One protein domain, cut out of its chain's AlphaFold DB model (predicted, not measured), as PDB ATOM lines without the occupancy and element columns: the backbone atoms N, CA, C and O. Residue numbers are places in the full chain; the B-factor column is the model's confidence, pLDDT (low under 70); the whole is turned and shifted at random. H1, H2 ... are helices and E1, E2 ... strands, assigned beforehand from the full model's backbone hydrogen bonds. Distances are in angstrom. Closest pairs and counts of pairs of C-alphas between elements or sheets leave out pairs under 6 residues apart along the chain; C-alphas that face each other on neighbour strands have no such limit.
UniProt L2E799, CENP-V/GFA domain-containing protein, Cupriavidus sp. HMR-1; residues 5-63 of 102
ATOM      1  N   THR A   5       0.878  25.260  28.204       94.56
ATOM      2  CA  THR A   5       1.246  24.730  29.519       94.56
ATOM      3  C   THR A   5       2.138  25.739  30.229       94.56
ATOM      4  O   THR A   5       3.084  26.272  29.643       94.56
ATOM      5  N   ALA A   6       1.828  26.023  31.494       94.50
ATOM      6  CA  ALA A   6       2.600  26.932  32.330       94.50
ATOM      7  C   ALA A   6       3.615  26.159  33.180       94.50
ATOM      8  O   ALA A   6       3.266  25.177  33.826       94.50
ATOM      9  N   TRP A   7       4.850  26.646  33.209       95.88
ATOM     10  CA  TRP A   7       5.962  26.109  33.990       95.88
ATOM     11  C   TRP A   7       6.545  27.191  34.897       95.88
ATOM     12  O   TRP A   7       6.433  28.387  34.597       95.88
ATOM     13  N   LEU A   8       7.201  26.788  35.985       97.44
ATOM     14  CA  LEU A   8       8.013  27.721  36.767       97.44
ATOM     15  C   LEU A   8       9.166  28.258  35.908       97.44
ATOM     16  O   LEU A   8       9.630  27.597  34.975       97.44
ATOM     17  N   ALA A   9       9.615  29.481  36.192       97.25
ATOM     18  CA  ALA A   9      10.587  30.169  35.346       97.25
ATOM     19  C   ALA A   9      11.920  29.426  35.251       97.25
ATOM     20  O   ALA A   9      12.505  29.346  34.175       97.25
ATOM     21  N   GLU A  10      12.361  28.861  36.365       97.31
ATOM     22  CA  GLU A  10      13.585  28.088  36.520       97.31
ATOM     23  C   GLU A  10      13.543  26.721  35.822       97.31
ATOM     24  O   GLU A  10      14.593  26.138  35.565       97.31
ATOM     25  N   GLN A  11      12.355  26.218  35.473       97.25
ATOM     26  CA  GLN A  11      12.190  24.934  34.783       97.25
ATOM     27  C   GLN A  11      12.304  25.057  33.258       97.25
ATOM     28  O   GLN A  11      12.267  24.051  32.553       97.25
ATOM     29  N   VAL A  12      12.434  26.277  32.731       96.31
ATOM     30  CA  VAL A  12      12.465  26.537  31.291       96.31
ATOM     31  C   VAL A  12      13.698  27.352  30.940       96.31
ATOM     32  O   VAL A  12      13.892  28.466  31.420       96.31
ATOM     33  N   THR A  13      14.503  26.823  30.024       95.56
ATOM     34  CA  THR A  13      15.661  27.520  29.464       95.56
ATOM     35  C   THR A  13      15.608  27.497  27.941       95.56
ATOM     36  O   THR A  13      15.100  26.559  27.328       95.56
ATOM     37  N   VAL A  14      16.132  28.550  27.310       95.12
ATOM     38  CA  VAL A  14      16.368  28.563  25.862       95.12
ATOM     39  C   VAL A  14      17.742  27.944  25.633       95.12
ATOM     40  O   VAL A  14      18.757  28.612  25.802       95.12
ATOM     41  N   ALA A  15      17.772  26.655  25.295       95.31
ATOM     42  CA  ALA A  15      19.022  25.916  25.114       95.31
ATOM     43  C   ALA A  15      19.841  26.400  23.902       95.31
ATOM     44  O   ALA A  15      21.066  26.317  23.904       95.31
ATOM     45  N   SER A  16      19.171  26.903  22.861       94.81
ATOM     46  CA  SER A  16      19.808  27.367  21.626       94.81
ATOM     47  C   SER A  16      18.946  28.385  20.882       94.81
ATOM     48  O   SER A  16      17.720  28.359  20.994       94.81
ATOM     49  N   GLY A  17      19.588  29.201  20.043       94.12
ATOM     50  CA  GLY A  17      18.931  30.220  19.224       94.12
ATOM     51  C   GLY A  17      18.780  31.565  19.938       94.12
ATOM     52  O   GLY A  17      18.946  31.673  21.152       94.12
ATOM     53  N   SER A  18      18.478  32.604  19.160       96.94
ATOM     54  CA  SER A  18      18.305  33.968  19.668       96.94
ATOM     55  C   SER A  18      16.830  34.289  19.858       96.94
ATOM     56  O   SER A  18      16.012  34.075  18.955       96.94
ATOM     57  N   VAL A  19      16.498  34.838  21.025       98.12
ATOM     58  CA  VAL A  19      15.144  35.280  21.352       98.12
ATOM     59  C   VAL A  19      15.106  36.770  21.654       98.12
ATOM     60  O   VAL A  19      16.030  37.343  22.229       98.12
ATOM     61  N   SER A  20      13.989  37.387  21.297       98.50
ATOM     62  CA  SER A  20      13.635  38.750  21.672       98.50
ATOM     63  C   SER A  20      12.406  38.712  22.568       98.50
ATOM     64  O   SER A  20      11.615  37.770  22.520       98.50
ATOM     65  N   SER A  21      12.245  39.734  23.404       98.00
ATOM     66  CA  SER A  21      11.100  39.839  24.305       98.00
ATOM     67  C   SER A  21      10.408  41.181  24.148       98.00
ATOM     68  O   SER A  21      11.054  42.206  23.951       98.00
ATOM     69  N   PHE A  22       9.085  41.160  24.264       98.31
ATOM     70  CA  PHE A  22       8.247  42.348  24.335       98.31
ATOM     71  C   PHE A  22       7.384  42.275  25.593       98.31
ATOM     72  O   PHE A  22       6.642  41.308  25.777       98.31
ATOM     73  N   SER A  23       7.471  43.292  26.445       98.19
ATOM     74  CA  SER A  23       6.602  43.442  27.614       98.19
ATOM     75  C   SER A  23       5.354  44.225  27.229       98.19
ATOM     76  O   SER A  23       5.444  45.236  26.534       98.19
ATOM     77  N   HIS A  24       4.185  43.761  27.670       97.19
ATOM     78  CA  HIS A  24       2.944  44.481  27.421       97.19
ATOM     79  C   HIS A  24       2.989  45.852  28.121       97.19
ATOM     80  O   HIS A  24       3.405  45.923  29.275       97.19
ATOM     81  N   PRO A  25       2.547  46.946  27.474       96.50
ATOM     82  CA  PRO A  25       2.747  48.302  27.998       96.50
ATOM     83  C   PRO A  25       1.994  48.596  29.304       96.50
ATOM     84  O   PRO A  25       2.366  49.509  30.030       96.50
ATOM     85  N   SER A  26       0.922  47.855  29.591       95.94
ATOM     86  CA  SER A  26       0.035  48.105  30.740       95.94
ATOM     87  C   SER A  26      -0.380  46.861  31.530       95.94
ATOM     88  O   SER A  26      -1.224  46.954  32.414       95.94
ATOM     89  N   LYS A  27       0.148  45.680  31.190       91.69
ATOM     90  CA  LYS A  27      -0.190  44.420  31.870       91.69
ATOM     91  C   LYS A  27       1.100  43.741  32.288       91.69
ATOM     92  O   LYS A  27       2.059  43.765  31.521       91.69
ATOM     93  N   ASP A  28       1.071  43.058  33.426       93.25
ATOM     94  CA  ASP A  28       2.195  42.264  33.929       93.25
ATOM     95  C   ASP A  28       2.319  40.953  33.150       93.25
ATOM     96  O   ASP A  28       2.012  39.863  33.630       93.25
ATOM     97  N   LEU A  29       2.690  41.069  31.879       95.44
ATOM     98  CA  LEU A  29       2.982  39.943  31.012       95.44
ATOM     99  C   LEU A  29       3.960  40.347  29.915       95.44
ATOM    100  O   LEU A  29       3.995  41.493  29.462       95.44
ATOM    101  N   SER A  30       4.725  39.375  29.440       98.00
ATOM    102  CA  SER A  30       5.614  39.544  28.296       98.00
ATOM    103  C   SER A  30       5.499  38.372  27.334       98.00
ATOM    104  O   SER A  30       5.020  37.293  27.683       98.00
ATOM    105  N   ARG A  31       5.932  38.590  26.096       98.12
ATOM    106  CA  ARG A  31       6.048  37.557  25.069       98.12
ATOM    107  C   ARG A  31       7.501  37.454  24.640       98.12
ATOM    108  O   ARG A  31       8.063  38.444  24.174       98.12
ATOM    109  N   THR A  32       8.069  36.260  24.741       98.38
ATOM    110  CA  THR A  32       9.396  35.920  24.229       98.38
ATOM    111  C   THR A  32       9.246  35.097  22.954       98.38
ATOM    112  O   THR A  32       8.491  34.123  22.900       98.38
ATOM    113  N   PHE A  33       9.934  35.512  21.896       98.00
ATOM    114  CA  PHE A  33       9.787  34.968  20.549       98.00
ATOM    115  C   PHE A  33      11.139  34.857  19.840       98.00
ATOM    116  O   PHE A  33      12.093  35.550  20.190       98.00
ATOM    117  N   CYS A  34      11.226  33.976  18.844       97.19
ATOM    118  CA  CYS A  34      12.416  33.806  18.017       97.19
ATOM    119  C   CYS A  34      12.737  35.109  17.273       97.19
ATOM    120  O   CYS A  34      11.886  35.635  16.555       97.19
ATOM    121  N   SER A  35      13.970  35.606  17.394       98.06
ATOM    122  CA  SER A  35      14.391  36.849  16.734       98.06
ATOM    123  C   SER A  35      14.432  36.742  15.205       98.06
ATOM    124  O   SER A  35      14.379  37.763  14.529       98.06
ATOM    125  N   GLY A  36      14.539  35.526  14.653       97.38
ATOM    126  CA  GLY A  36      14.620  35.298  13.207       97.38
ATOM    127  C   GLY A  36      13.260  35.173  12.520       97.38
ATOM    128  O   GLY A  36      13.035  35.796  11.489       97.38
ATOM    129  N   CYS A  37      12.347  34.372  13.079       95.69
ATOM    130  CA  CYS A  37      11.055  34.071  12.445       95.69
ATOM    131  C   CYS A  37       9.836  34.653  13.175       95.69
ATOM    132  O   CYS A  37       8.723  34.554  12.670       95.69
ATOM    133  N   GLY A  38      10.012  35.232  14.366       96.00
ATOM    134  CA  GLY A  38       8.917  35.814  15.146       96.00
ATOM    135  C   GLY A  38       8.016  34.803  15.864       96.00
ATOM    136  O   GLY A  38       7.080  35.212  16.552       96.00
ATOM    137  N   GLU A  39       8.279  33.498  15.747       94.88
ATOM    138  CA  GLU A  39       7.500  32.474  16.446       94.88
ATOM    139  C   GLU A  39       7.580  32.655  17.968       94.88
ATOM    140  O   GLU A  39       8.658  32.836  18.533       94.88
ATOM    141  N   THR A  40       6.432  32.587  18.645       95.62
ATOM    142  CA  THR A  40       6.384  32.661  20.110       95.62
ATOM    143  C   THR A  40       6.986  31.401  20.718       95.62
ATOM    144  O   THR A  40       6.490  30.304  20.475       95.62
ATOM    145  N   VAL A  41       8.015  31.580  21.546       96.38
ATOM    146  CA  VAL A  41       8.654  30.496  22.303       96.38
ATOM    147  C   VAL A  41       7.904  30.292  23.621       96.38
ATOM    148  O   VAL A  41       7.486  29.181  23.931       96.38
ATOM    149  N   PHE A  42       7.661  31.375  24.367       97.62
ATOM    150  CA  PHE A  42       6.788  31.378  25.543       97.62
ATOM    151  C   PHE A  42       6.272  32.786  25.862       97.62
ATOM    152  O   PHE A  42       6.886  33.798  25.516       97.62
ATOM    153  N   GLY A  43       5.147  32.861  26.569       97.44
ATOM    154  CA  GLY A  43       4.758  34.046  27.331       97.44
ATOM    155  C   GLY A  43       5.313  33.996  28.755       97.44
ATOM    156  O   GLY A  43       5.616  32.922  29.265       97.44
ATOM    157  N   THR A  44       5.409  35.143  29.418       97.62
ATOM    158  CA  THR A  44       5.578  35.227  30.875       97.62
ATOM    159  C   THR A  44       4.325  35.867  31.443       97.62
ATOM    160  O   THR A  44       3.962  36.955  31.000       97.62
ATOM    161  N   ASN A  45       3.629  35.190  32.355       93.62
ATOM    162  CA  ASN A  45       2.392  35.709  32.947       93.62
ATOM    163  C   ASN A  45       2.665  36.546  34.215       93.62
ATOM    164  O   ASN A  45       3.805  36.646  34.666       93.62
ATOM    165  N   ARG A  46       1.600  37.086  34.827       91.62
ATOM    166  CA  ARG A  46       1.669  37.900  36.060       91.62
ATOM    167  C   ARG A  46       2.318  37.198  37.257       91.62
ATOM    168  O   ARG A  46       2.721  37.856  38.203       91.62
ATOM    169  N   LEU A  47       2.379  35.865  37.232       91.88
ATOM    170  CA  LEU A  47       2.973  35.034  38.283       91.88
ATOM    171  C   LEU A  47       4.447  34.705  37.992       91.88
ATOM    172  O   LEU A  47       5.042  33.898  38.695       91.88
ATOM    173  N   GLY A  48       5.030  35.264  36.926       95.25
ATOM    174  CA  GLY A  48       6.394  34.963  36.490       95.25
ATOM    175  C   GLY A  48       6.550  33.612  35.784       95.25
ATOM    176  O   GLY A  48       7.655  33.271  35.367       95.25
ATOM    177  N   MET A  49       5.470  32.848  35.601       96.88
ATOM    178  CA  MET A  49       5.519  31.534  34.957       96.88
ATOM    179  C   MET A  49       5.725  31.652  33.449       96.88
ATOM    180  O   MET A  49       5.200  32.568  32.808       96.88
ATOM    181  N   ARG A  50       6.421  30.670  32.871       97.69
ATOM    182  CA  ARG A  50       6.619  30.541  31.422       97.69
ATOM    183  C   ARG A  50       5.474  29.738  30.832       97.69
ATOM    184  O   ARG A  50       5.277  28.583  31.184       97.69
ATOM    185  N   VAL A  51       4.717  30.355  29.937       96.00
ATOM    186  CA  VAL A  51       3.542  29.766  29.293       96.00
ATOM    187  C   VAL A  51       3.923  29.375  27.869       96.00
ATOM    188  O   VAL A  51       4.060  30.241  27.002       96.00
ATOM    189  N   LEU A  52       4.140  28.080  27.638       95.88
ATOM    190  CA  LEU A  52       4.608  27.536  26.362       95.88
ATOM    191  C   LEU A  52       3.414  27.074  25.518       95.88
ATOM    192  O   LEU A  52       2.581  26.328  26.032       95.88
ATOM    193  N   PRO A  53       3.318  27.450  24.229       94.81
ATOM    194  CA  PRO A  53       2.305  26.899  23.330       94.81
ATOM    195  C   PRO A  53       2.468  25.383  23.157       94.81
ATOM    196  O   PRO A  53       3.548  24.917  22.788       94.81
ATOM    197  N   ASN A  54       1.394  24.597  23.309       94.62
ATOM    198  CA  ASN A  54       1.512  23.131  23.206       94.62
ATOM    199  C   ASN A  54       1.796  22.647  21.782       94.62
ATOM    200  O   ASN A  54       2.185  21.501  21.586       94.62
ATOM    201  N   THR A  55       1.683  23.523  20.781       92.12
ATOM    202  CA  THR A  55       2.152  23.244  19.418       92.12
ATOM    203  C   THR A  55       3.664  23.016  19.348       92.12
ATOM    204  O   THR A  55       4.131  22.370  18.414       92.12
ATOM    205  N   ILE A  56       4.450  23.523  20.307       91.50
ATOM    206  CA  ILE A  56       5.881  23.205  20.425       91.50
ATOM    207  C   ILE A  56       6.052  21.737  20.830       91.50
ATOM    208  O   ILE A  56       6.778  21.007  20.158       91.50
ATOM    209  N   PHE A  57       5.326  21.282  21.857       92.00
ATOM    210  CA  PHE A  57       5.356  19.880  22.291       92.00
ATOM    211  C   PHE A  57       4.830  18.943  21.204       92.00
ATOM    212  O   PHE A  57       5.465  17.933  20.926       92.00
ATOM    213  N   ALA A  58       3.744  19.321  20.523       93.69
ATOM    214  CA  ALA A  58       3.202  18.536  19.418       93.69
ATOM    215  C   ALA A  58       4.236  18.307  18.312       93.69
ATOM    216  O   ALA A  58       4.446  17.181  17.877       93.69
ATOM    217  N   ARG A  59       4.936  19.364  17.882       92.38
ATOM    218  CA  ARG A  59       5.989  19.248  16.861       92.38
ATOM    219  C   ARG A  59       7.140  18.354  17.310       92.38
ATOM    220  O   ARG A  59       7.640  17.580  16.503       92.38
ATOM    221  N   ALA A  60       7.537  18.446  18.578       91.62
ATOM    222  CA  ALA A  60       8.574  17.586  19.140       91.62
ATOM    223  C   ALA A  60       8.130  16.113  19.254       91.62
ATOM    224  O   ALA A  60       8.973  15.224  19.181       91.62
ATOM    225  N   ALA A  61       6.826  15.859  19.387       93.25
ATOM    226  CA  ALA A  61       6.229  14.536  19.573       93.25
ATOM    227  C   ALA A  61       5.567  13.959  18.302       93.25
ATOM    228  O   ALA A  61       4.711  13.085  18.389       93.25
ATOM    229  N   GLY A  62       5.946  14.422  17.103       93.69
ATOM    230  CA  GLY A  62       5.468  13.833  15.842       93.69
ATOM    231  C   GLY A  62       4.107  14.336  15.344       93.69
ATOM    232  O   GLY A  62       3.528  13.739  14.444       93.69
ATOM    233  N   GLY A  63       3.618  15.456  15.876       93.19
ATOM    234  CA  GLY A  63       2.415  16.156  15.412       93.19
ATOM    235  C   GLY A  63       1.261  16.168  16.413       93.19
ATOM    236  O   GLY A  63       0.338  16.967  16.251       93.19
TER     237      GLY A  63
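Overview. This is residues 5 to 63 of the 102 residues of the protein "CENP-V/GFA domain-containing protein" of Cupriavidus sp. HMR-1 (UniProt L2E799). One strongly twisted, antiparallel sheet of five strands makes the body, and the short helix H1 continues from the end of E5 and only grazes the sheet. The long link of residues 8 to 18 arches over one face of the sheet, from the edge strand E1 to the other edge strand E2. The printed part has 59 residues, with E1, E2, E3, E4, E5 and H1 in that order along the chain and the sheet's order E1, E5, E4, E3, E2; the class is mixed, helices and strands, and under half of the residues are in named elements. The whole is compact, with a radius of gyration of the C-alphas of 11.7 A, yet elongated in outline, spanning 37 by 24 by 18 A.

Along the chain. E1 is residues 5 to 7, 6.6 A from first to last C-alpha, beginning at C-alpha 5 at (1.246, 24.730, 29.519). E2 is residues 19 to 23, 13.4 A long, beginning at C-alpha 19 at (15.144, 35.280, 21.352). E3 is residues 30 to 34, 13.6 A, and E4 is residues 40 to 44, 11.1 A. E5 is residues 50 to 53, 9.9 A. H1, residues 54 to 60, is also 9.9 A long and ends at C-alpha 60 at (8.574, 17.586, 19.140).

Arrangement. E1 is an edge strand, antiparallel to E5 at 155 degrees; C-alphas 6 and 51 face each other at 4.3 A, and N 7 and O 50 are 2.8 A apart, within hydrogen-bond range. E1 and E2 are apart. E2 to E5 form a meander, each strand the antiparallel neighbour of the one before. E2 and E3 are a hairpin at 158 degrees, with N 31 and O 22 at 2.8 A. E3 and E4 are a hairpin at 160 degrees, with N 32 and O 42 at 2.8 A. E4 and E5 are a hairpin at 145 degrees, with N 51 and O 43 at 2.8 A. From edge to edge the strands' lines turn by 93 degrees. H1 is on the sheet but only grazes it, with its residues 54 to 57. In H1 every O i to N i+4 pair is within hydrogen-bond range.

Size, cuts and confidence. The two C-alphas farthest apart, those of Ser 26 and Gly 62, are 37.8 A apart. The printed part has no cut. The link from E1 to E2, 11 residues, is long; the link from E2 to E3 is short, and those from E3 to E4, E4 to E5 and E5 to H1 are tight. The mean pLDDT of the printed part is 95.6, and no printed residue is under 70.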